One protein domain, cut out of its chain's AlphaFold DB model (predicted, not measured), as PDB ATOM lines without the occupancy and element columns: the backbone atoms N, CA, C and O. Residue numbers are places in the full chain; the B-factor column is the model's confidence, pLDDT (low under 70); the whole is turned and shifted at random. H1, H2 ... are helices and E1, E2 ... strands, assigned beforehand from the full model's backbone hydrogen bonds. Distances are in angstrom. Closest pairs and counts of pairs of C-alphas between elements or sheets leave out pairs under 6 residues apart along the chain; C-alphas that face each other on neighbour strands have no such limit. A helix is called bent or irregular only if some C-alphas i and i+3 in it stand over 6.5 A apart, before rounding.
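What this domain is: This is residues 151 to 310 of the 322 residues of an uncharacterized protein of Myxococcales bacterium 68-20 (UniProt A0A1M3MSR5). A strongly twisted antiparallel sheet of six strands has the long helix H2 lying along its strands on one face, with the short helix H3 following round a corner at the end of H2. H1 packs steeply on H2 near E6, and E1, with the loop of residues 151 to 166, lies on the side of H2 away from the sheet. The printed part has 160 residues, with three named helices and seven named strands in the order E1 H1 H2 H3 E2 E3 E4 E5 E6 E7. The sheet's order is E5 E4 E3 E2 E6 E7, and the class is mixed, helices and strands. The whole is compact, with a radius of gyration of the C-alphas of 16.1 A and spans of 49 by 47 by 29 A.

Where its parts are: The sheet holds E2, residues 236 to 242, E3, residues 249 to 255, E4, residues 258 to 264, E5, residues 270 to 273, E6, residues 280 to 287 and 20.2 A long, and E7, residues 296 to 300, whose last C-alpha is at (-12.141, -8.785, 9.917). H2, residues 194 to 219, is 38.7 A long and begins at C-alpha 194 (-38.524, -7.611, 12.895). It is irregular: C-alphas 195 and 198 are 7.2 A apart. H3 is residues 224 to 231, and H1, residues 177 to 186, is 14.0 A long. E1, residues 167 to 170, begins at C-alpha 167 (-21.518, -10.007, -8.790).

How they stand to each other: E2 to E5 form a meander, each strand the antiparallel neighbour of the one before. N 240 and O 250 are 2.8 A apart between E2 and E3, N 253 and O 260 2.9 A between E3 and E4, and N 271 and O 263 2.9 A between E4 and E5. E2 also pairs with E6, N 239 and O 284 being 2.8 A apart, and E6 forms a hairpin with E7, N 285 and O 298 being 3.0 A apart. H1, H2 and H3 with the sheet make two layers, helices on one face of a sheet. H2 has a height over the sheet of 8.1 A and runs along the strands, at 12 degrees to E2 on the local plane. Its closest C-alphas to E2 are those of Phe 211 and Gly 241, 5.8 A. H3 is on the same face as H2 and only just over E3, on which 3 of its C-alphas fall. H2 touches H3 with residues 217 to 219 alone, Met 218 and Val 226 having the closest C-alphas at 4.6 A; the tilt of 70.3 degrees is only just about perpendicular. H1 touches H2, opposite ways at a steep tilt of 59 degrees, with the C-alphas of Pro 177 and Ala 205 closest at 5.9 A. E1 pairs with no named strand, though residues 151 to 152 pair antiparallel with its residues 167 to 168. Every O i to N i+4 pair is within hydrogen-bond range in H1 and H3, and 18 of 22 in H2.

The domain as a whole: The two C-alphas farthest apart, those of Ser 195 and Glu 291, are 51.1 A apart. The printed part has no cut, and no link between named elements is long. Mean pLDDT of the printed part is 89.2, and no printed residue is under 70.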
ATOM      1  N   LEU A 151     -15.112 -12.561  -8.491       88.69
ATOM      2  CA  LEU A 151     -16.003 -11.569  -9.079       88.69
ATOM      3  C   LEU A 151     -16.498 -12.085 -10.428       88.69
ATOM      4  O   LEU A 151     -15.692 -12.388 -11.306       88.69
ATOM      5  N   ALA A 152     -17.814 -12.149 -10.594       89.12
ATOM      6  CA  ALA A 152     -18.450 -12.471 -11.858       89.12
ATOM      7  C   ALA A 152     -18.860 -11.182 -12.578       89.12
ATOM      8  O   ALA A 152     -19.463 -10.277 -11.988       89.12
ATOM      9  N   TYR A 153     -18.529 -11.116 -13.865       85.94
ATOM     10  CA  TYR A 153     -18.883 -10.017 -14.753       85.94
ATOM     11  C   TYR A 153     -19.904 -10.528 -15.767       85.94
ATOM     12  O   TYR A 153     -19.681 -11.585 -16.353       85.94
ATOM     13  N   PRO A 154     -21.016  -9.815 -15.983       85.94
ATOM     14  CA  PRO A 154     -21.968 -10.201 -17.007       85.94
ATOM     15  C   PRO A 154     -21.358  -9.999 -18.397       85.94
ATOM     16  O   PRO A 154     -20.768  -8.955 -18.694       85.94
ATOM     17  N   ASP A 155     -21.535 -11.003 -19.249       83.25
ATOM     18  CA  ASP A 155     -21.129 -10.944 -20.648       83.25
ATOM     19  C   ASP A 155     -22.066 -10.037 -21.463       83.25
ATOM     20  O   ASP A 155     -23.232  -9.833 -21.125       83.25
ATOM     21  N   ASN A 156     -21.564  -9.522 -22.589       85.00
ATOM     22  CA  ASN A 156     -22.363  -8.852 -23.625       85.00
ATOM     23  C   ASN A 156     -23.179  -7.623 -23.170       85.00
ATOM     24  O   ASN A 156     -24.216  -7.321 -23.754       85.00
ATOM     25  N   LEU A 157     -22.691  -6.849 -22.195       84.56
ATOM     26  CA  LEU A 157     -23.373  -5.631 -21.723       84.56
ATOM     27  C   LEU A 157     -23.577  -4.540 -22.795       84.56
ATOM     28  O   LEU A 157     -24.326  -3.594 -22.561       84.56
ATOM     29  N   GLY A 158     -22.859  -4.586 -23.925       88.31
ATOM     30  CA  GLY A 158     -22.874  -3.517 -24.938       88.31
ATOM     31  C   GLY A 158     -22.272  -2.183 -24.461       88.31
ATOM     32  O   GLY A 158     -22.246  -1.211 -25.213       88.31
ATOM     33  N   ARG A 159     -21.763  -2.135 -23.224       88.50
ATOM     34  CA  ARG A 159     -21.068  -1.009 -22.588       88.50
ATOM     35  C   ARG A 159     -19.983  -1.529 -21.638       88.50
ATOM     36  O   ARG A 159     -20.066  -2.684 -21.215       88.50
ATOM     37  N   PRO A 160     -18.990  -0.704 -21.261       81.75
ATOM     38  CA  PRO A 160     -18.052  -1.069 -20.207       81.75
ATOM     39  C   PRO A 160     -18.788  -1.436 -18.902       81.75
ATOM     40  O   PRO A 160     -19.744  -0.738 -18.529       81.75
ATOM     41  N   PRO A 161     -18.374  -2.511 -18.208       82.06
ATOM     42  CA  PRO A 161     -18.956  -2.884 -16.928       82.06
ATOM     43  C   PRO A 161     -18.657  -1.819 -15.869       82.06
ATOM     44  O   PRO A 161     -17.578  -1.228 -15.821       82.06
ATOM     45  N   THR A 162     -19.626  -1.600 -14.993       83.06
ATOM     46  CA  THR A 162     -19.530  -0.742 -13.812       83.06
ATOM     47  C   THR A 162     -19.575  -1.600 -12.553       83.06
ATOM     48  O   THR A 162     -19.952  -2.770 -12.596       83.06
ATOM     49  N   SER A 163     -19.264  -1.021 -11.391       79.19
ATOM     50  CA  SER A 163     -19.401  -1.729 -10.109       79.19
ATOM     51  C   SER A 163     -20.828  -2.215  -9.824       79.19
ATOM     52  O   SER A 163     -21.003  -3.138  -9.031       79.19
ATOM     53  N   ALA A 164     -21.845  -1.623 -10.461       82.75
ATOM     54  CA  ALA A 164     -23.224  -2.085 -10.346       82.75
ATOM     55  C   ALA A 164     -23.426  -3.456 -11.016       82.75
ATOM     56  O   ALA A 164     -24.160  -4.280 -10.475       82.75
ATOM     57  N   ASP A 165     -22.709  -3.729 -12.108       86.31
ATOM     58  CA  ASP A 165     -22.853  -4.949 -12.913       86.31
ATOM     59  C   ASP A 165     -22.134  -6.160 -12.300       86.31
ATOM     60  O   ASP A 165     -22.440  -7.301 -12.630       86.31
ATOM     61  N   ILE A 166     -21.176  -5.925 -11.401       89.06
ATOM     62  CA  ILE A 166     -20.343  -6.978 -10.809       89.06
ATOM     63  C   ILE A 166     -21.152  -7.789  -9.795       89.06
ATOM     64  O   ILE A 166     -21.802  -7.224  -8.911       89.06
ATOM     65  N   THR A 167     -21.043  -9.112  -9.853       92.50
ATOM     66  CA  THR A 167     -21.518 -10.007  -8.790       92.50
ATOM     67  C   THR A 167     -20.329 -10.494  -7.970       92.50
ATOM     68  O   THR A 167     -19.321 -10.922  -8.524       92.50
ATOM     69  N   VAL A 168     -20.430 -10.409  -6.642       93.50
ATOM     70  CA  VAL A 168     -19.414 -10.955  -5.732       93.50
ATOM     71  C   VAL A 168     -19.828 -12.368  -5.353       93.50
ATOM     72  O   VAL A 168     -20.782 -12.546  -4.603       93.50
ATOM     73  N   GLU A 169     -19.116 -13.366  -5.869       93.75
ATOM     74  CA  GLU A 169     -19.326 -14.769  -5.499       93.75
ATOM     75  C   GLU A 169     -18.608 -15.107  -4.192       93.75
ATOM     76  O   GLU A 169     -19.120 -15.874  -3.378       93.75
ATOM     77  N   ALA A 170     -17.427 -14.521  -3.986       92.00
ATOM     78  CA  ALA A 170     -16.673 -14.611  -2.745       92.00
ATOM     79  C   ALA A 170     -15.820 -13.357  -2.509       92.00
ATOM     80  O   ALA A 170     -15.241 -12.807  -3.450       92.00
ATOM     81  N   GLY A 171     -15.730 -12.931  -1.249       91.44
ATOM     82  CA  GLY A 171     -14.824 -11.881  -0.791       91.44
ATOM     83  C   GLY A 171     -13.361 -12.339  -0.724       91.44
ATOM     84  O   GLY A 171     -13.014 -13.467  -1.071       91.44
ATOM     85  N   PHE A 172     -12.483 -11.455  -0.251       87.38
ATOM     86  CA  PHE A 172     -11.042 -11.727  -0.130       87.38
ATOM     87  C   PHE A 172     -10.659 -12.738   0.958       87.38
ATOM     88  O   PHE A 172      -9.500 -13.122   1.044       87.38
ATOM     89  N   ASP A 173     -11.613 -13.149   1.784       83.75
ATOM     90  CA  ASP A 173     -11.497 -14.229   2.765       83.75
ATOM     91  C   ASP A 173     -12.157 -15.535   2.274       83.75
ATOM     92  O   ASP A 173     -12.391 -16.460   3.056       83.75
ATOM     93  N   GLY A 174     -12.525 -15.590   0.987       87.25
ATOM     94  CA  GLY A 174     -13.159 -16.737   0.342       87.25
ATOM     95  C   GLY A 174     -14.638 -16.938   0.685       87.25
ATOM     96  O   GLY A 174     -15.221 -17.916   0.213       87.25
ATOM     97  N   LYS A 175     -15.256 -16.042   1.468       88.38
ATOM     98  CA  LYS A 175     -16.644 -16.184   1.929       88.38
ATOM     99  C   LYS A 175     -17.645 -15.605   0.942       88.38
ATOM    100  O   LYS A 175     -17.449 -14.516   0.404       88.38
ATOM    101  N   SER A 176     -18.749 -16.316   0.741       92.81
ATOM    102  CA  SER A 176     -19.891 -15.839  -0.038       92.81
ATOM    103  C   SER A 176     -20.650 -14.711   0.679       92.81
ATOM    104  O   SER A 176     -20.605 -14.620   1.910       92.81
ATOM    105  N   PRO A 177     -21.427 -13.881  -0.046       93.50
ATOM    106  CA  PRO A 177     -22.260 -12.848   0.573       93.50
ATOM    107  C   PRO A 177     -23.202 -13.374   1.669       93.50
ATOM    108  O   PRO A 177     -23.411 -12.691   2.668       93.50
ATOM    109  N   SER A 178     -23.741 -14.589   1.525       91.12
ATOM    110  CA  SER A 178     -24.603 -15.218   2.536       91.12
ATOM    111  C   SER A 178     -23.847 -15.635   3.799       91.12
ATOM    112  O   SER A 178     -24.354 -15.457   4.910       91.12
ATOM    113  N   GLU A 179     -22.628 -16.160   3.655       88.88
ATOM    114  CA  GLU A 179     -21.775 -16.497   4.802       88.88
ATOM    115  C   GLU A 179     -21.363 -15.233   5.555       88.88
ATOM    116  O   GLU A 179     -21.463 -15.186   6.782       88.88
ATOM    117  N   VAL A 180     -20.982 -14.180   4.826       92.44
ATOM    118  CA  VAL A 180     -20.691 -12.867   5.412       92.44
ATOM    119  C   VAL A 180     -21.919 -12.297   6.113       92.44
ATOM    120  O   VAL A 180     -21.811 -11.849   7.253       92.44
ATOM    121  N   GLY A 181     -23.095 -12.385   5.487       92.69
ATOM    122  CA  GLY A 181     -24.374 -12.019   6.094       92.69
ATOM    123  C   GLY A 181     -24.597 -12.702   7.441       92.69
ATOM    124  O   GLY A 181     -24.918 -12.041   8.427       92.69
ATOM    125  N   THR A 182     -24.346 -14.009   7.501       85.62
ATOM    126  CA  THR A 182     -24.484 -14.813   8.723       85.62
ATOM    127  C   THR A 182     -23.488 -14.385   9.802       85.62
ATOM    128  O   THR A 182     -23.881 -14.170  10.947       85.62
ATOM    129  N   ILE A 183     -22.213 -14.198   9.441       85.25
ATOM    130  CA  ILE A 183     -21.160 -13.770  10.376       85.25
ATOM    131  C   ILE A 183     -21.472 -12.384  10.933       85.25
ATOM    132  O   ILE A 183     -21.530 -12.208  12.148       85.25
ATOM    133  N   VAL A 184     -21.718 -11.403  10.063       89.44
ATOM    134  CA  VAL A 184     -22.003 -10.025  10.474       89.44
ATOM    135  C   VAL A 184     -23.275  -9.967  11.316       89.44
ATOM    136  O   VAL A 184     -23.292  -9.282  12.337       89.44
ATOM    137  N   ARG A 185     -24.332 -10.711  10.960       89.00
ATOM    138  CA  ARG A 185     -25.558 -10.767  11.771       89.00
ATOM    139  C   ARG A 185     -25.302 -11.385  13.147       89.00
ATOM    140  O   ARG A 185     -25.817 -10.853  14.129       89.00
ATOM    141  N   GLY A 186     -24.493 -12.443  13.224       80.56
ATOM    142  CA  GLY A 186     -24.080 -13.082  14.480       80.56
ATOM    143  C   GLY A 186     -23.189 -12.202  15.365       80.56
ATOM    144  O   GLY A 186     -23.086 -12.434  16.566       80.56
ATOM    145  N   ARG A 187     -22.581 -11.160  14.787       81.06
ATOM    146  CA  ARG A 187     -21.762 -10.152  15.478       81.06
ATOM    147  C   ARG A 187     -22.566  -8.959  16.008       81.06
ATOM    148  O   ARG A 187     -21.987  -8.076  16.640       81.06
ATOM    149  N   LEU A 188     -23.879  -8.910  15.775       83.12
ATOM    150  CA  LEU A 188     -24.725  -7.848  16.311       83.12
ATOM    151  C   LEU A 188     -25.018  -8.071  17.802       83.12
ATOM    152  O   LEU A 188     -25.529  -9.120  18.190       83.12
ATOM    153  N   THR A 189     -24.759  -7.059  18.630       79.88
ATOM    154  CA  THR A 189     -24.890  -7.166  20.097       79.88
ATOM    155  C   THR A 189     -26.225  -6.668  20.655       79.88
ATOM    156  O   THR A 189     -26.509  -6.864  21.836       79.88
ATOM    157  N   ASN A 190     -27.079  -6.053  19.831       79.62
ATOM    158  CA  ASN A 190     -28.443  -5.665  20.204       79.62
ATOM    159  C   ASN A 190     -29.508  -6.434  19.415       79.62
ATOM    160  O   ASN A 190     -29.263  -6.939  18.322       79.62
ATOM    161  N   THR A 191     -30.723  -6.478  19.959       86.19
ATOM    162  CA  THR A 191     -31.898  -6.981  19.236       86.19
ATOM    163  C   THR A 191     -32.233  -6.062  18.061       86.19
ATOM    164  O   THR A 191     -32.043  -4.845  18.147       86.19
ATOM    165  N   VAL A 192     -32.735  -6.640  16.972       87.31
ATOM    166  CA  VAL A 192     -33.265  -5.915  15.809       87.31
ATOM    167  C   VAL A 192     -34.765  -6.114  15.806       87.31
ATOM    168  O   VAL A 192     -35.232  -7.237  15.995       87.31
ATOM    169  N   ASP A 193     -35.511  -5.032  15.619       91.38
ATOM    170  CA  ASP A 193     -36.941  -5.134  15.368       91.38
ATOM    171  C   ASP A 193     -37.179  -5.905  14.064       91.38
ATOM    172  O   ASP A 193     -36.518  -5.655  13.053       91.38
ATOM    173  N   SER A 194     -38.143  -6.822  14.070       90.25
ATOM    174  CA  SER A 194     -38.524  -7.611  12.895       90.25
ATOM    175  C   SER A 194     -38.766  -6.773  11.629       90.25
ATOM    176  O   SER A 194     -38.448  -7.234  10.530       90.25
ATOM    177  N   SER A 195     -39.248  -5.528  11.756       92.19
ATOM    178  CA  SER A 195     -39.456  -4.623  10.617       92.19
ATOM    179  C   SER A 195     -38.157  -4.226   9.910       92.19
ATOM    180  O   SER A 195     -38.175  -3.849   8.739       92.19
ATOM    181  N   ASN A 196     -37.024  -4.311  10.608       92.06
ATOM    182  CA  ASN A 196     -35.726  -3.829  10.149       92.06
ATOM    183  C   ASN A 196     -34.839  -4.952   9.592       92.06
ATOM    184  O   ASN A 196     -33.801  -4.661   8.997       92.06
ATOM    185  N   GLU A 197     -35.226  -6.225   9.734       91.69
ATOM    186  CA  GLU A 197     -34.400  -7.365   9.299       91.69
ATOM    187  C   GLU A 197     -34.075  -7.306   7.805       91.69
ATOM    188  O   GLU A 197     -32.921  -7.467   7.410       91.69
ATOM    189  N   ARG A 198     -35.059  -6.965   6.961       91.94
ATOM    190  CA  ARG A 198     -34.827  -6.814   5.516       91.94
ATOM    191  C   ARG A 198     -33.789  -5.734   5.218       91.94
ATOM    192  O   ARG A 198     -32.929  -5.940   4.365       91.94
ATOM    193  N   PHE A 199     -33.866  -4.598   5.913       91.19
ATOM    194  CA  PHE A 199     -32.899  -3.512   5.770       91.19
ATOM    195  C   PHE A 199     -31.495  -3.962   6.189       91.19
ATOM    196  O   PHE A 199     -30.536  -3.707   5.461       91.19
ATOM    197  N   VAL A 200     -31.372  -4.670   7.316       92.12
ATOM    198  CA  VAL A 200     -30.087  -5.183   7.812       92.12
ATOM    199  C   VAL A 200     -29.474  -6.167   6.823       92.12
ATOM    200  O   VAL A 200     -28.337  -5.968   6.400       92.12
ATOM    201  N   THR A 201     -30.216  -7.194   6.405       93.12
ATOM    202  CA  THR A 201     -29.719  -8.197   5.452       93.12
ATOM    203  C   THR A 201     -29.282  -7.553   4.139       93.12
ATOM    204  O   THR A 201     -28.187  -7.844   3.657       93.12
ATOM    205  N   GLN A 202     -30.095  -6.645   3.589       94.31
ATOM    206  CA  GLN A 202     -29.776  -5.959   2.337       94.31
ATOM    207  C   GLN A 202     -28.535  -5.068   2.481       94.31
ATOM    208  O   GLN A 202     -27.622  -5.157   1.667       94.31
ATOM    209  N   THR A 203     -28.456  -4.275   3.553       94.94
ATOM    210  CA  THR A 203     -27.314  -3.381   3.794       94.94
ATOM    211  C   THR A 203     -26.020  -4.167   3.978       94.94
ATOM    212  O   THR A 203     -24.990  -3.761   3.453       94.94
ATOM    213  N   ILE A 204     -26.047  -5.319   4.661       95.81
ATOM    214  CA  ILE A 204     -24.858  -6.175   4.786       95.81
ATOM    215  C   ILE A 204     -24.412  -6.685   3.411       95.81
ATOM    216  O   ILE A 204     -23.221  -6.625   3.103       95.81
ATOM    217  N   ALA A 205     -25.342  -7.160   2.579       94.56
ATOM    218  CA  ALA A 205     -25.023  -7.656   1.242       94.56
ATOM    219  C   ALA A 205     -24.452  -6.548   0.335       94.56
ATOM    220  O   ALA A 205     -23.417  -6.746  -0.312       94.56
ATOM    221  N   ASP A 206     -25.077  -5.370   0.342       94.62
ATOM    222  CA  ASP A 206     -24.643  -4.212  -0.443       94.62
ATOM    223  C   ASP A 206     -23.280  -3.695   0.027       94.62
ATOM    224  O   ASP A 206     -22.388  -3.451  -0.794       94.62
ATOM    225  N   THR A 207     -23.073  -3.609   1.343       96.19
ATOM    226  CA  THR A 207     -21.779  -3.248   1.924       96.19
ATOM    227  C   THR A 207     -20.715  -4.280   1.587       96.19
ATOM    228  O   THR A 207     -19.627  -3.885   1.183       96.19
ATOM    229  N   HIS A 208     -21.002  -5.581   1.665       95.88
ATOM    230  CA  HIS A 208     -20.042  -6.623   1.296       95.88
ATOM    231  C   HIS A 208     -19.600  -6.497  -0.170       95.88
ATOM    232  O   HIS A 208     -18.400  -6.558  -0.467       95.88
ATOM    233  N   LYS A 209     -20.546  -6.239  -1.086       94.94
ATOM    234  CA  LYS A 209     -20.243  -5.978  -2.500       94.94
ATOM    235  C   LYS A 209     -19.379  -4.730  -2.667       94.94
ATOM    236  O   LYS A 209     -18.312  -4.802  -3.278       94.94
ATOM    237  N   ALA A 210     -19.812  -3.598  -2.110       94.50
ATOM    238  CA  ALA A 210     -19.089  -2.334  -2.214       94.50
ATOM    239  C   ALA A 210     -17.675  -2.437  -1.623       94.50
ATOM    240  O   ALA A 210     -16.714  -1.980  -2.240       94.50
ATOM    241  N   PHE A 211     -17.543  -3.090  -0.470       95.56
ATOM    242  CA  PHE A 211     -16.289  -3.319   0.235       95.56
ATOM    243  C   PHE A 211     -15.320  -4.165  -0.581       95.56
ATOM    244  O   PHE A 211     -14.175  -3.764  -0.783       95.56
ATOM    245  N   THR A 212     -15.787  -5.293  -1.119       94.81
ATOM    246  CA  THR A 212     -14.958  -6.174  -1.950       94.81
ATOM    247  C   THR A 212     -14.476  -5.447  -3.206       94.81
ATOM    248  O   THR A 212     -13.291  -5.472  -3.530       94.81
ATOM    249  N   VAL A 213     -15.352  -4.703  -3.884       92.19
ATOM    250  CA  VAL A 213     -14.949  -3.905  -5.052       92.19
ATOM    251  C   VAL A 213     -13.950  -2.807  -4.661       92.19
ATOM    252  O   VAL A 213     -12.947  -2.614  -5.349       92.19
ATOM    253  N   ALA A 214     -14.184  -2.103  -3.551       93.12
ATOM    254  CA  ALA A 214     -13.313  -1.024  -3.090       93.12
ATOM    255  C   ALA A 214     -11.905  -1.522  -2.737       93.12
ATOM    256  O   ALA A 214     -10.926  -0.883  -3.120       93.12
ATOM    257  N   VAL A 215     -11.798  -2.667  -2.058       93.31
ATOM    258  CA  VAL A 215     -10.517  -3.313  -1.746       93.31
ATOM    259  C   VAL A 215      -9.836  -3.814  -3.023       93.31
ATOM    260  O   VAL A 215      -8.663  -3.520  -3.232       93.31
ATOM    261  N   GLY A 216     -10.556  -4.490  -3.925       91.44
ATOM    262  CA  GLY A 216      -9.977  -4.985  -5.181       91.44
ATOM    263  C   GLY A 216      -9.410  -3.876  -6.062       91.44
ATOM    264  O   GLY A 216      -8.323  -4.010  -6.626       91.44
ATOM    265  N   ASN A 217     -10.076  -2.725  -6.087       90.31
ATOM    266  CA  ASN A 217      -9.586  -1.539  -6.778       90.31
ATOM    267  C   ASN A 217      -8.236  -1.029  -6.238       90.31
ATOM    268  O   ASN A 217      -7.486  -0.421  -7.005       90.31
ATOM    269  N   MET A 218      -7.900  -1.284  -4.968       91.25
ATOM    270  CA  MET A 218      -6.595  -0.932  -4.383       91.25
ATOM    271  C   MET A 218      -5.464  -1.863  -4.834       91.25
ATOM    272  O   MET A 218      -4.298  -1.490  -4.738       91.25
ATOM    273  N   PHE A 219      -5.792  -3.050  -5.346       90.00
ATOM    274  CA  PHE A 219      -4.815  -4.021  -5.847       90.00
ATOM    275  C   PHE A 219      -4.659  -3.991  -7.367       90.00
ATOM    276  O   PHE A 219      -3.616  -4.391  -7.889       90.00
ATOM    277  N   ALA A 220      -5.649  -3.454  -8.081       87.06
ATOM    278  CA  ALA A 220      -5.592  -3.276  -9.525       87.06
ATOM    279  C   ALA A 220      -4.429  -2.352  -9.933       87.06
ATOM    280  O   ALA A 220      -4.422  -1.150  -9.642       87.06
ATOM    281  N   GLN A 221      -3.442  -2.916 -10.636       84.31
ATOM    282  CA  GLN A 221      -2.245  -2.194 -11.056       84.31
ATOM    283  C   GLN A 221      -2.607  -0.961 -11.895       84.31
ATOM    284  O   GLN A 221      -3.355  -1.036 -12.866       84.31
ATOM    285  N   GLY A 222      -2.060   0.194 -11.511       83.75
ATOM    286  CA  GLY A 222      -2.255   1.448 -12.234       83.75
ATOM    287  C   GLY A 222      -3.631   2.098 -12.063       83.75
ATOM    288  O   GLY A 222      -3.840   3.150 -12.672       83.75
ATOM    289  N   SER A 223      -4.528   1.540 -11.240       88.00
ATOM    290  CA  SER A 223      -5.835   2.139 -10.961       88.00
ATOM    291  C   SER A 223      -5.699   3.523 -10.295       88.00
ATOM    292  O   SER A 223      -4.730   3.783  -9.571       88.00
ATOM    293  N   PRO A 224      -6.670   4.437 -10.476       89.69
ATOM    294  CA  PRO A 224      -6.688   5.701  -9.738       89.69
ATOM    295  C   PRO A 224      -6.689   5.502  -8.215       89.69
ATOM    296  O   PRO A 224      -6.128   6.315  -7.486       89.69
ATOM    297  N   HIS A 225      -7.274   4.401  -7.737       91.25
ATOM    298  CA  HIS A 225      -7.395   4.092  -6.314       91.25
ATOM    299  C   HIS A 225      -6.049   3.717  -5.688       91.25
ATOM    300  O   HIS A 225      -5.701   4.275  -4.649       91.25
ATOM    301  N   VAL A 226      -5.257   2.856  -6.341       90.50
ATOM    302  CA  VAL A 226      -3.916   2.515  -5.840       90.50
ATOM    303  C   VAL A 226      -2.987   3.726  -5.887       90.50
ATOM    304  O   VAL A 226      -2.246   3.960  -4.940       90.50
ATOM    305  N   ARG A 227      -3.075   4.562  -6.935       92.06
ATOM    306  CA  ARG A 227      -2.285   5.805  -7.021       92.06
ATOM    307  C   ARG A 227      -2.624   6.766  -5.890       92.06
ATOM    308  O   ARG A 227      -1.713   7.299  -5.264       92.06
ATOM    309  N   PHE A 228      -3.915   6.960  -5.624       94.56
ATOM    310  CA  PHE A 228      -4.381   7.770  -4.504       94.56
ATOM    311  C   PHE A 228      -3.845   7.229  -3.174       94.56
ATOM    312  O   PHE A 228      -3.203   7.968  -2.437       94.56
ATOM    313  N   ALA A 229      -4.047   5.938  -2.901       93.31
ATOM    314  CA  ALA A 229      -3.630   5.314  -1.649       93.31
ATOM    315  C   ALA A 229      -2.108   5.394  -1.429       93.31
ATOM    316  O   ALA A 229      -1.669   5.737  -0.332       93.31
ATOM    317  N   SER A 230      -1.307   5.167  -2.475       92.62
ATOM    318  CA  SER A 230       0.150   5.337  -2.418       92.62
ATOM    319  C   SER A 230       0.562   6.789  -2.164       92.62
ATOM    320  O   SER A 230       1.486   7.035  -1.393       92.62
ATOM    321  N   ALA A 231      -0.130   7.761  -2.770       94.69
ATOM    322  CA  ALA A 231       0.181   9.185  -2.619       94.69
ATOM    323  C   ALA A 231      -0.081   9.725  -1.203       94.69
ATOM    324  O   ALA A 231       0.525  10.722  -0.814       94.69
ATOM    325  N   LEU A 232      -0.931   9.062  -0.408       95.06
ATOM    326  CA  LEU A 232      -1.133   9.427   0.997       95.06
ATOM    327  C   LEU A 232       0.167   9.295   1.810       95.06
ATOM    328  O   LEU A 232       0.377  10.044   2.768       95.06
ATOM    329  N   GLY A 233       1.055   8.365   1.428       93.00
ATOM    330  CA  GLY A 233       2.245   8.029   2.211       93.00
ATOM    331  C   GLY A 233       1.872   7.564   3.619       93.00
ATOM    332  O   GLY A 233       2.497   7.984   4.588       93.00
ATOM    333  N   ALA A 234       0.785   6.797   3.724       91.69
ATOM    334  CA  ALA A 234       0.257   6.307   4.986       91.69
ATOM    335  C   ALA A 234       1.073   5.109   5.494       91.69
ATOM    336  O   ALA A 234       1.447   4.227   4.722       91.69
ATOM    337  N   GLU A 235       1.292   5.054   6.802       84.44
ATOM    338  CA  GLU A 235       1.900   3.916   7.502       84.44
ATOM    339  C   GLU A 235       0.956   2.714   7.536       84.44
ATOM    340  O   GLU A 235       1.387   1.561   7.532       84.44
ATOM    341  N   SER A 236      -0.351   2.980   7.571       86.69
ATOM    342  CA  SER A 236      -1.365   1.943   7.452       86.69
ATOM    343  C   SER A 236      -2.595   2.424   6.697       86.69
ATOM    344  O   SER A 236      -2.993   3.588   6.777       86.69
ATOM    345  N   LEU A 237      -3.195   1.486   5.966       93.19
ATOM    346  CA  LEU A 237      -4.433   1.666   5.226       93.19
ATOM    347  C   LEU A 237      -5.435   0.611   5.682       93.19
ATOM    348  O   LEU A 237      -5.119  -0.579   5.731       93.19
ATOM    349  N   THR A 238      -6.644   1.055   6.000       94.00
ATOM    350  CA  THR A 238      -7.735   0.183   6.437       94.00
ATOM    351  C   THR A 238      -9.012   0.548   5.696       94.00
ATOM    352  O   THR A 238      -9.456   1.687   5.763       94.00
ATOM    353  N   MET A 239      -9.632  -0.401   5.005       96.25
ATOM    354  CA  MET A 239     -10.991  -0.244   4.495       96.25
ATOM    355  C   MET A 239     -11.988  -0.645   5.577       96.25
ATOM    356  O   MET A 239     -11.847  -1.696   6.194       96.25
ATOM    357  N   LEU A 240     -13.011   0.165   5.798       95.75
ATOM    358  CA  LEU A 240     -14.137  -0.138   6.672       95.75
ATOM    359  C   LEU A 240     -15.372  -0.392   5.814       95.75
ATOM    360  O   LEU A 240     -15.646   0.384   4.903       95.75
ATOM    361  N   GLY A 241     -16.118  -1.447   6.124       96.88
ATOM    362  CA  GLY A 241     -17.477  -1.665   5.643       96.88
ATOM    363  C   GLY A 241     -18.455  -1.214   6.719       96.88
ATOM    364  O   GLY A 241     -18.292  -1.575   7.887       96.88
ATOM    365  N   THR A 242     -19.444  -0.407   6.352       96.12
ATOM    366  CA  THR A 242     -20.344   0.239   7.312       96.12
ATOM    367  C   THR A 242     -21.793  -0.215   7.152       96.12
ATOM    368  O   THR A 242     -22.212  -0.681   6.091       96.12
ATOM    369  N   MET A 243     -22.587  -0.051   8.207       93.94
ATOM    370  CA  MET A 243     -24.045  -0.168   8.159       93.94
ATOM    371  C   MET A 243     -24.656   1.133   7.607       93.94
ATOM    372  O   MET A 243     -25.306   1.886   8.332       93.94
ATOM    373  N   SER A 244     -24.369   1.455   6.342       90.31
ATOM    374  CA  SER A 244     -24.861   2.662   5.666       90.31
ATOM    375  C   SER A 244     -24.988   2.452   4.163       90.31
ATOM    376  O   SER A 244     -24.015   2.108   3.499       90.31
ATOM    377  N   ALA A 245     -26.160   2.769   3.611       85.56
ATOM    378  CA  ALA A 245     -26.362   2.799   2.163       85.56
ATOM    379  C   ALA A 245     -25.637   3.980   1.488       85.56
ATOM    380  O   ALA A 245     -25.267   3.899   0.320       85.56
ATOM    381  N   LEU A 246     -25.413   5.082   2.217       88.44
ATOM    382  CA  LEU A 246     -24.799   6.297   1.668       88.44
ATOM    383  C   LEU A 246     -23.277   6.190   1.579       88.44
ATOM    384  O   LEU A 246     -22.663   6.683   0.635       88.44
ATOM    385  N   LYS A 247     -22.654   5.582   2.593       92.06
ATOM    386  CA  LYS A 247     -21.196   5.430   2.689       92.06
ATOM    387  C   LYS A 247     -20.846   3.996   3.088       92.06
ATOM    388  O   LYS A 247     -20.297   3.796   4.173       92.06
ATOM    389  N   PRO A 248     -21.142   3.002   2.231       94.38
ATOM    390  CA  PRO A 248     -20.941   1.593   2.563       94.38
ATOM    391  C   PRO A 248     -19.469   1.266   2.826       94.38
ATOM    392  O   PRO A 248     -19.168   0.339   3.568       94.38
ATOM    393  N   THR A 249     -18.546   2.053   2.263       96.62
ATOM    394  CA  THR A 249     -17.103   1.876   2.432       96.62
ATOM    395  C   THR A 249     -16.401   3.165   2.822       96.62
ATOM    396  O   THR A 249     -16.682   4.220   2.248       96.62
ATOM    397  N   ILE A 250     -15.436   3.068   3.734       96.75
ATOM    398  CA  ILE A 250     -14.598   4.188   4.174       96.75
ATOM    399  C   ILE A 250     -13.145   3.732   4.208       96.75
ATOM    400  O   ILE A 250     -12.822   2.752   4.871       96.75
ATOM    401  N   LEU A 251     -12.262   4.456   3.527       97.38
ATOM    402  CA  LEU A 251     -10.825   4.249   3.638       97.38
ATOM    403  C   LEU A 251     -10.289   5.067   4.813       97.38
ATOM    404  O   LEU A 251     -10.523   6.268   4.908       97.38
ATOM    405  N   VAL A 252      -9.532   4.423   5.684       95.50
ATOM    406  CA  VAL A 252      -8.815   5.034   6.796       95.50
ATOM    407  C   VAL A 252      -7.333   4.980   6.484       95.50
ATOM    408  O   VAL A 252      -6.804   3.915   6.161       95.50
ATOM    409  N   ALA A 253      -6.670   6.122   6.599       94.12
ATOM    410  CA  ALA A 253      -5.227   6.226   6.485       94.12
ATOM    411  C   ALA A 253      -4.648   6.746   7.798       94.12
ATOM    412  O   ALA A 253      -5.158   7.725   8.350       94.12
ATOM    413  N   VAL A 254      -3.584   6.105   8.276       88.62
ATOM    414  CA  VAL A 254      -2.807   6.583   9.423       88.62
ATOM    415  C   VAL A 254      -1.436   7.026   8.943       88.62
ATOM    416  O   VAL A 254      -0.759   6.271   8.243       88.62
ATOM    417  N   LYS A 255      -1.037   8.240   9.310       91.94
ATOM    418  CA  LYS A 255       0.266   8.825   8.987       91.94
ATOM    419  C   LYS A 255       0.718   9.726  10.127       91.94
ATOM    420  O   LYS A 255      -0.060  10.583  10.548       91.94
ATOM    421  N   ASP A 256       1.937   9.540  10.623       90.12
ATOM    422  CA  ASP A 256       2.502  10.322  11.727       90.12
ATOM    423  C   ASP A 256       1.575  10.317  12.964       90.12
ATOM    424  O   ASP A 256       1.314  11.347  13.591       90.12
ATOM    425  N   GLY A 257       0.966   9.159  13.253       80.12
ATOM    426  CA  GLY A 257      -0.026   8.985  14.324       80.12
ATOM    427  C   GLY A 257      -1.387   9.663  14.092       80.12
ATOM    428  O   GLY A 257      -2.287   9.531  14.922       80.12
ATOM    429  N   ARG A 258      -1.587  10.370  12.974       87.69
ATOM    430  CA  ARG A 258      -2.864  11.009  12.625       87.69
ATOM    431  C   ARG A 258      -3.717  10.084  11.779       87.69
ATOM    432  O   ARG A 258      -3.253   9.534  10.787       87.69
ATOM    433  N   THR A 259      -4.986   9.973  12.151       91.75
ATOM    434  CA  THR A 259      -5.987   9.201  11.407       91.75
ATOM    435  C   THR A 259      -6.802  10.130  10.514       91.75
ATOM    436  O   THR A 259      -7.308  11.151  10.977       91.75
ATOM    437  N   THR A 260      -6.954   9.785   9.237       95.81
ATOM    438  CA  THR A 260      -7.821  10.498   8.289       95.81
ATOM    439  C   THR A 260      -8.771   9.522   7.607       95.81
ATOM    440  O   THR A 260      -8.377   8.418   7.231       95.81
ATOM    441  N   TYR A 261     -10.025   9.944   7.450       96.62
ATOM    442  CA  TYR A 261     -11.101   9.151   6.872       96.62
ATOM    443  C   TYR A 261     -11.438   9.673   5.483       96.62
ATOM    444  O   TYR A 261     -11.541  10.881   5.278       96.62
ATOM    445  N   TYR A 262     -11.653   8.760   4.545       97.25
ATOM    446  CA  TYR A 262     -11.999   9.076   3.171       97.25
ATOM    447  C   TYR A 262     -13.202   8.254   2.724       97.25
ATOM    448  O   TYR A 262     -13.253   7.042   2.934       97.25
ATOM    449  N   ALA A 263     -14.152   8.894   2.055       94.19
ATOM    450  CA  ALA A 263     -15.250   8.211   1.379       94.19
ATOM    451  C   ALA A 263     -15.184   8.479  -0.120       94.19
ATOM    452  O   ALA A 263     -14.619   9.478  -0.563       94.19
ATOM    453  N   ARG A 264     -15.761   7.577  -0.909       88.75
ATOM    454  CA  ARG A 264     -15.863   7.775  -2.351       88.75
ATOM    455  C   ARG A 264     -16.914   8.854  -2.638       88.75
ATOM    456  O   ARG A 264     -18.076   8.675  -2.279       88.75
ATOM    457  N   GLY A 265     -16.497   9.955  -3.252       84.88
ATOM    458  CA  GLY A 265     -17.367  11.024  -3.732       84.88
ATOM    459  C   GLY A 265     -18.104  10.644  -5.019       84.88
ATOM    460  O   GLY A 265     -17.867   9.585  -5.610       84.88
ATOM    461  N   ALA A 266     -18.989  11.529  -5.483       78.94
ATOM    462  CA  ALA A 266     -19.819  11.307  -6.675       78.94
ATOM    463  C   ALA A 266     -18.999  11.154  -7.970       78.94
ATOM    464  O   ALA A 266     -19.374  10.404  -8.868       78.94
ATOM    465  N   SER A 267     -17.840  11.811  -8.041       76.44
ATOM    466  CA  SER A 267     -16.854  11.680  -9.124       76.44
ATOM    467  C   SER A 267     -16.141  10.319  -9.138       76.44
ATOM    468  O   SER A 267     -15.376  10.017 -10.053       76.44
ATOM    469  N   GLY A 268     -16.351   9.495  -8.109       77.56
ATOM    470  CA  GLY A 268     -15.688   8.215  -7.931       77.56
ATOM    471  C   GLY A 268     -14.310   8.298  -7.268       77.56
ATOM    472  O   GLY A 268     -13.715   7.236  -7.054       77.56
ATOM    473  N   THR A 269     -13.822   9.495  -6.921       85.12
ATOM    474  CA  THR A 269     -12.565   9.716  -6.184       85.12
ATOM    475  C   THR A 269     -12.765   9.650  -4.674       85.12
ATOM    476  O   THR A 269     -13.874   9.834  -4.183       85.12
ATOM    477  N   TYR A 270     -11.697   9.382  -3.921       92.69
ATOM    478  CA  TYR A 270     -11.736   9.456  -2.460       92.69
ATOM    479  C   TYR A 270     -11.599  10.905  -1.992       92.69
ATOM    480  O   TYR A 270     -10.674  11.606  -2.395       92.69
ATOM    481  N   GLU A 271     -12.508  11.324  -1.121       94.50
ATOM    482  CA  GLU A 271     -12.558  12.656  -0.524       94.50
ATOM    483  C   GLU A 271     -12.487  12.529   0.994       94.50
ATOM    484  O   GLU A 271     -13.070  11.604   1.569       94.50
ATOM    485  N   ALA A 272     -11.758  13.442   1.638       95.94
ATOM    486  CA  ALA A 272     -11.648  13.461   3.089       95.94
ATOM    487  C   ALA A 272     -13.013  13.758   3.720       95.94
ATOM    488  O   ALA A 272     -13.770  14.602   3.241       95.94
ATOM    489  N   ILE A 273     -13.323  13.059   4.805       95.44
ATOM    490  CA  ILE A 273     -14.560  13.224   5.561       95.44
ATOM    491  C   ILE A 273     -14.249  13.337   7.049       95.44
ATOM    492  O   ILE A 273     -13.195  12.906   7.521       95.44
ATOM    493  N   GLU A 274     -15.201  13.880   7.800       93.25
ATOM    494  CA  GLU A 274     -15.186  13.755   9.254       93.25
ATOM    495  C   GLU A 274     -15.265  12.288   9.688       93.25
ATOM    496  O   GLU A 274     -15.704  11.410   8.934       93.25
ATOM    497  N   THR A 275     -14.872  12.034  10.937       89.12
ATOM    498  CA  THR A 275     -14.968  10.716  11.559       89.12
ATOM    499  C   THR A 275     -16.378  10.143  11.380       89.12
ATOM    500  O   THR A 275     -17.361  10.770  11.796       89.12
ATOM    501  N   PRO A 276     -16.513   8.958  10.765       86.69
ATOM    502  CA  PRO A 276     -17.817   8.385  10.499       86.69
ATOM    503  C   PRO A 276     -18.534   7.994  11.786       86.69
ATOM    504  O   PRO A 276     -17.931   7.492  12.730       86.69
ATOM    505  N   ARG A 277     -19.857   8.170  11.783       87.75
ATOM    506  CA  ARG A 277     -20.750   7.780  12.888       87.75
ATOM    507  C   ARG A 277     -21.538   6.501  12.597       87.75
ATOM    508  O   ARG A 277     -22.496   6.190  13.295       87.75
ATOM    509  N   TYR A 278     -21.169   5.788  11.536       88.56
ATOM    510  CA  TYR A 278     -21.845   4.565  11.119       88.56
ATOM    511  C   TYR A 278     -21.297   3.364  11.897       88.56
ATOM    512  O   TYR A 278     -20.083   3.297  12.106       88.56
ATOM    513  N   PRO A 279     -22.143   2.388  12.270       91.25
ATOM    514  CA  PRO A 279     -21.663   1.104  12.758       91.25
ATOM    515  C   PRO A 279     -20.729   0.461  11.730       91.25
ATOM    516  O   PRO A 279     -21.049   0.411  10.541       91.25
ATOM    517  N   ILE A 280     -19.574  -0.019  12.185       91.44
ATOM    518  CA  ILE A 280     -18.605  -0.723  11.345       91.44
ATOM    519  C   ILE A 280     -18.911  -2.212  11.426       91.44
ATOM    520  O   ILE A 280     -18.968  -2.761  12.518       91.44
ATOM    521  N   ILE A 281     -19.100  -2.852  10.276       93.69
ATOM    522  CA  ILE A 281     -19.440  -4.277  10.170       93.69
ATOM    523  C   ILE A 281     -18.364  -5.114   9.482       93.69
ATOM    524  O   ILE A 281     -18.382  -6.338   9.563       93.69
ATOM    525  N   MET A 282     -17.417  -4.458   8.813       94.31
ATOM    526  CA  MET A 282     -16.255  -5.090   8.198       94.31
ATOM    527  C   MET A 282     -15.042  -4.171   8.347       94.31
ATOM    528  O   MET A 282     -15.171  -2.946   8.305       94.31
ATOM    529  N   ARG A 283     -13.853  -4.749   8.467       91.50
ATOM    530  CA  ARG A 283     -12.567  -4.051   8.450       91.50
ATOM    531  C   ARG A 283     -11.601  -4.848   7.583       91.50
ATOM    532  O   ARG A 283     -11.597  -6.071   7.637       91.50
ATOM    533  N   ALA A 284     -10.804  -4.173   6.768       90.12
ATOM    534  CA  ALA A 284      -9.740  -4.799   6.005       90.12
ATOM    535  C   ALA A 284      -8.476  -3.963   6.057       90.12
ATOM    536  O   ALA A 284      -8.460  -2.859   5.515       90.12
ATOM    537  N   ARG A 285      -7.398  -4.491   6.638       89.19
ATOM    538  CA  ARG A 285      -6.080  -3.876   6.460       89.19
ATOM    539  C   ARG A 285      -5.534  -4.208   5.093       89.19
ATOM    540  O   ARG A 285      -5.635  -5.341   4.627       89.19
ATOM    541  N   ILE A 286      -4.966  -3.193   4.462       90.94
ATOM    542  CA  ILE A 286      -4.491  -3.248   3.088       90.94
ATOM    543  C   ILE A 286      -2.978  -3.065   3.103       90.94
ATOM    544  O   ILE A 286      -2.474  -2.032   3.543       90.94
ATOM    545  N   GLN A 287      -2.267  -4.056   2.575       88.94
ATOM    546  CA  GLN A 287      -0.865  -3.941   2.213       88.94
ATOM    547  C   GLN A 287      -0.778  -3.699   0.712       88.94
ATOM    548  O   GLN A 287      -1.018  -4.597  -0.100       88.94
ATOM    549  N   LEU A 288      -0.430  -2.469   0.343       89.44
ATOM    550  CA  LEU A 288      -0.058  -2.174  -1.033       89.44
ATOM    551  C   LEU A 288       1.261  -2.885  -1.349       89.44
ATOM    552  O   LEU A 288       2.157  -2.962  -0.509       89.44
ATOM    553  N   GLY A 289       1.361  -3.425  -2.559       84.00
ATOM    554  CA  GLY A 289       2.556  -4.131  -3.000       84.00
ATOM    555  C   GLY A 289       3.714  -3.164  -3.200       84.00
ATOM    556  O   GLY A 289       3.538  -2.093  -3.781       84.00
ATOM    557  N   THR A 290       4.895  -3.565  -2.753       82.81
ATOM    558  CA  THR A 290       6.172  -2.911  -3.051       82.81
ATOM    559  C   THR A 290       7.119  -3.935  -3.674       82.81
ATOM    560  O   THR A 290       6.790  -5.115  -3.770       82.81
ATOM    561  N   GLU A 291       8.320  -3.514  -4.074       78.94
ATOM    562  CA  GLU A 291       9.349  -4.442  -4.576       78.94
ATOM    563  C   GLU A 291       9.698  -5.549  -3.568       78.94
ATOM    564  O   GLU A 291      10.058  -6.656  -3.956       78.94
ATOM    565  N   THR A 292       9.566  -5.266  -2.269       79.19
ATOM    566  CA  THR A 292       9.982  -6.160  -1.179       79.19
ATOM    567  C   THR A 292       8.820  -6.775  -0.403       79.19
ATOM    568  O   THR A 292       9.050  -7.626   0.457       79.19
ATOM    569  N   LYS A 293       7.574  -6.365  -0.673       80.50
ATOM    570  CA  LYS A 293       6.381  -6.856   0.030       80.50
ATOM    571  C   LYS A 293       5.254  -7.152  -0.960       80.50
ATOM    572  O   LYS A 293       4.837  -6.240  -1.676       80.50
ATOM    573  N   PRO A 294       4.714  -8.384  -0.995       85.69
ATOM    574  CA  PRO A 294       3.584  -8.695  -1.862       85.69
ATOM    575  C   PRO A 294       2.338  -7.909  -1.442       85.69
ATOM    576  O   PRO A 294       2.182  -7.546  -0.274       85.69
ATOM    577  N   GLN A 295       1.432  -7.665  -2.389       89.69
ATOM    578  CA  GLN A 295       0.103  -7.151  -2.059       89.69
ATOM    579  C   GLN A 295      -0.621  -8.124  -1.133       89.69
ATOM    580  O   GLN A 295      -0.484  -9.342  -1.273       89.69
ATOM    581  N   GLY A 296      -1.443  -7.593  -0.238       87.56
ATOM    582  CA  GLY A 296      -2.275  -8.441   0.588       87.56
ATOM    583  C   GLY A 296      -3.350  -7.685   1.344       87.56
ATOM    584  O   GLY A 296      -3.302  -6.464   1.505       87.56
ATOM    585  N   VAL A 297      -4.342  -8.438   1.797       87.88
ATOM    586  CA  VAL A 297      -5.476  -7.934   2.566       87.88
ATOM    587  C   VAL A 297      -5.701  -8.813   3.778       87.88
ATOM    588  O   VAL A 297      -5.500 -10.021   3.724       87.88
ATOM    589  N   ARG A 298      -6.129  -8.208   4.880       84.56
ATOM    590  CA  ARG A 298      -6.572  -8.945   6.057       84.56
ATOM    591  C   ARG A 298      -7.970  -8.508   6.439       84.56
ATOM    592  O   ARG A 298      -8.127  -7.378   6.884       84.56
ATOM    593  N   LEU A 299      -8.958  -9.378   6.238       85.94
ATOM    594  CA  LEU A 299     -10.361  -9.109   6.559       85.94
ATOM    595  C   LEU A 299     -10.692  -9.421   8.020       85.94
ATOM    596  O   LEU A 299     -10.158 -10.357   8.612       85.94
ATOM    597  N   PHE A 300     -11.640  -8.664   8.561       81.88
ATOM    598  CA  PHE A 300     -12.141  -8.785   9.917       81.88
ATOM    599  C   PHE A 300     -13.611  -8.344  10.011       81.88
ATOM    600  O   PHE A 300     -14.021  -7.395   9.340       81.88
ATOM    601  N   TYR A 301     -14.394  -9.004  10.870       84.56
ATOM    602  CA  TYR A 301     -15.815  -8.716  11.109       84.56
ATOM    603  C   TYR A 301     -16.040  -8.373  12.592       84.56
ATOM    604  O   TYR A 301     -16.254  -9.290  13.398       84.56
ATOM    605  N   PRO A 302     -15.957  -7.085  12.977       77.75
ATOM    606  CA  PRO A 302     -16.116  -6.666  14.368       77.75
ATOM    607  C   PRO A 302     -17.540  -6.908  14.884       77.75
ATOM    608  O   PRO A 302     -18.494  -6.978  14.102       77.75
ATOM    609  N   ALA A 303     -17.705  -6.973  16.212       77.50
ATOM    610  CA  ALA A 303     -19.032  -6.755  16.785       77.50
ATOM    611  C   ALA A 303     -19.493  -5.339  16.507       77.50
ATOM    612  O   ALA A 303     -18.714  -4.387  16.456       77.50
ATOM    613  N   TRP A 304     -20.801  -5.208  16.384       83.38
ATOM    614  CA  TRP A 304     -21.424  -3.931  16.135       83.38
ATOM    615  C   TRP A 304     -22.747  -3.845  16.872       83.38
ATOM    616  O   TRP A 304     -23.314  -4.842  17.319       83.38
ATOM    617  N   SER A 305     -23.220  -2.616  17.022       80.62
ATOM    618  CA  SER A 305     -24.555  -2.330  17.522       80.62
ATOM    619  C   SER A 305     -25.139  -1.158  16.755       80.62
ATOM    620  O   SER A 305     -24.418  -0.291  16.255       80.62
ATOM    621  N   ALA A 306     -26.460  -1.129  16.667       84.50
ATOM    622  CA  ALA A 306     -27.205  -0.031  16.085       84.50
ATOM    623  C   ALA A 306     -28.499   0.137  16.879       84.50
ATOM    624  O   ALA A 306     -29.510  -0.496  16.583       84.50
ATOM    625  N   LYS A 307     -28.460   0.999  17.905       84.00
ATOM    626  CA  LYS A 307     -29.614   1.257  18.786       84.00
ATOM    627  C   LYS A 307     -30.860   1.690  18.017       84.00
ATOM    628  O   LYS A 307     -31.961   1.339  18.399       84.00
ATOM    629  N   VAL A 308     -30.688   2.401  16.904       85.38
ATOM    630  CA  VAL A 308     -31.802   2.822  16.039       85.38
ATOM    631  C   VAL A 308     -32.596   1.647  15.462       85.38
ATOM    632  O   VAL A 308     -33.742   1.832  15.086       85.38
ATOM    633  N   LEU A 309     -32.015   0.442  15.418       86.94
ATOM    634  CA  LEU A 309     -32.659  -0.749  14.869       86.94
ATOM    635  C   LEU A 309     -33.444  -1.559  15.910       86.94
ATOM    636  O   LEU A 309     -34.069  -2.546  15.526       86.94
ATOM    637  N   THR A 310     -33.414  -1.190  17.199       86.44
ATOM    638  CA  THR A 310     -34.117  -1.937  18.264       86.44
ATOM    639  C   THR A 310     -35.625  -1.696  18.281       86.44
ATOM    640  O   THR A 310     -36.333  -2.415  18.975       86.44
TER     641      THR A 310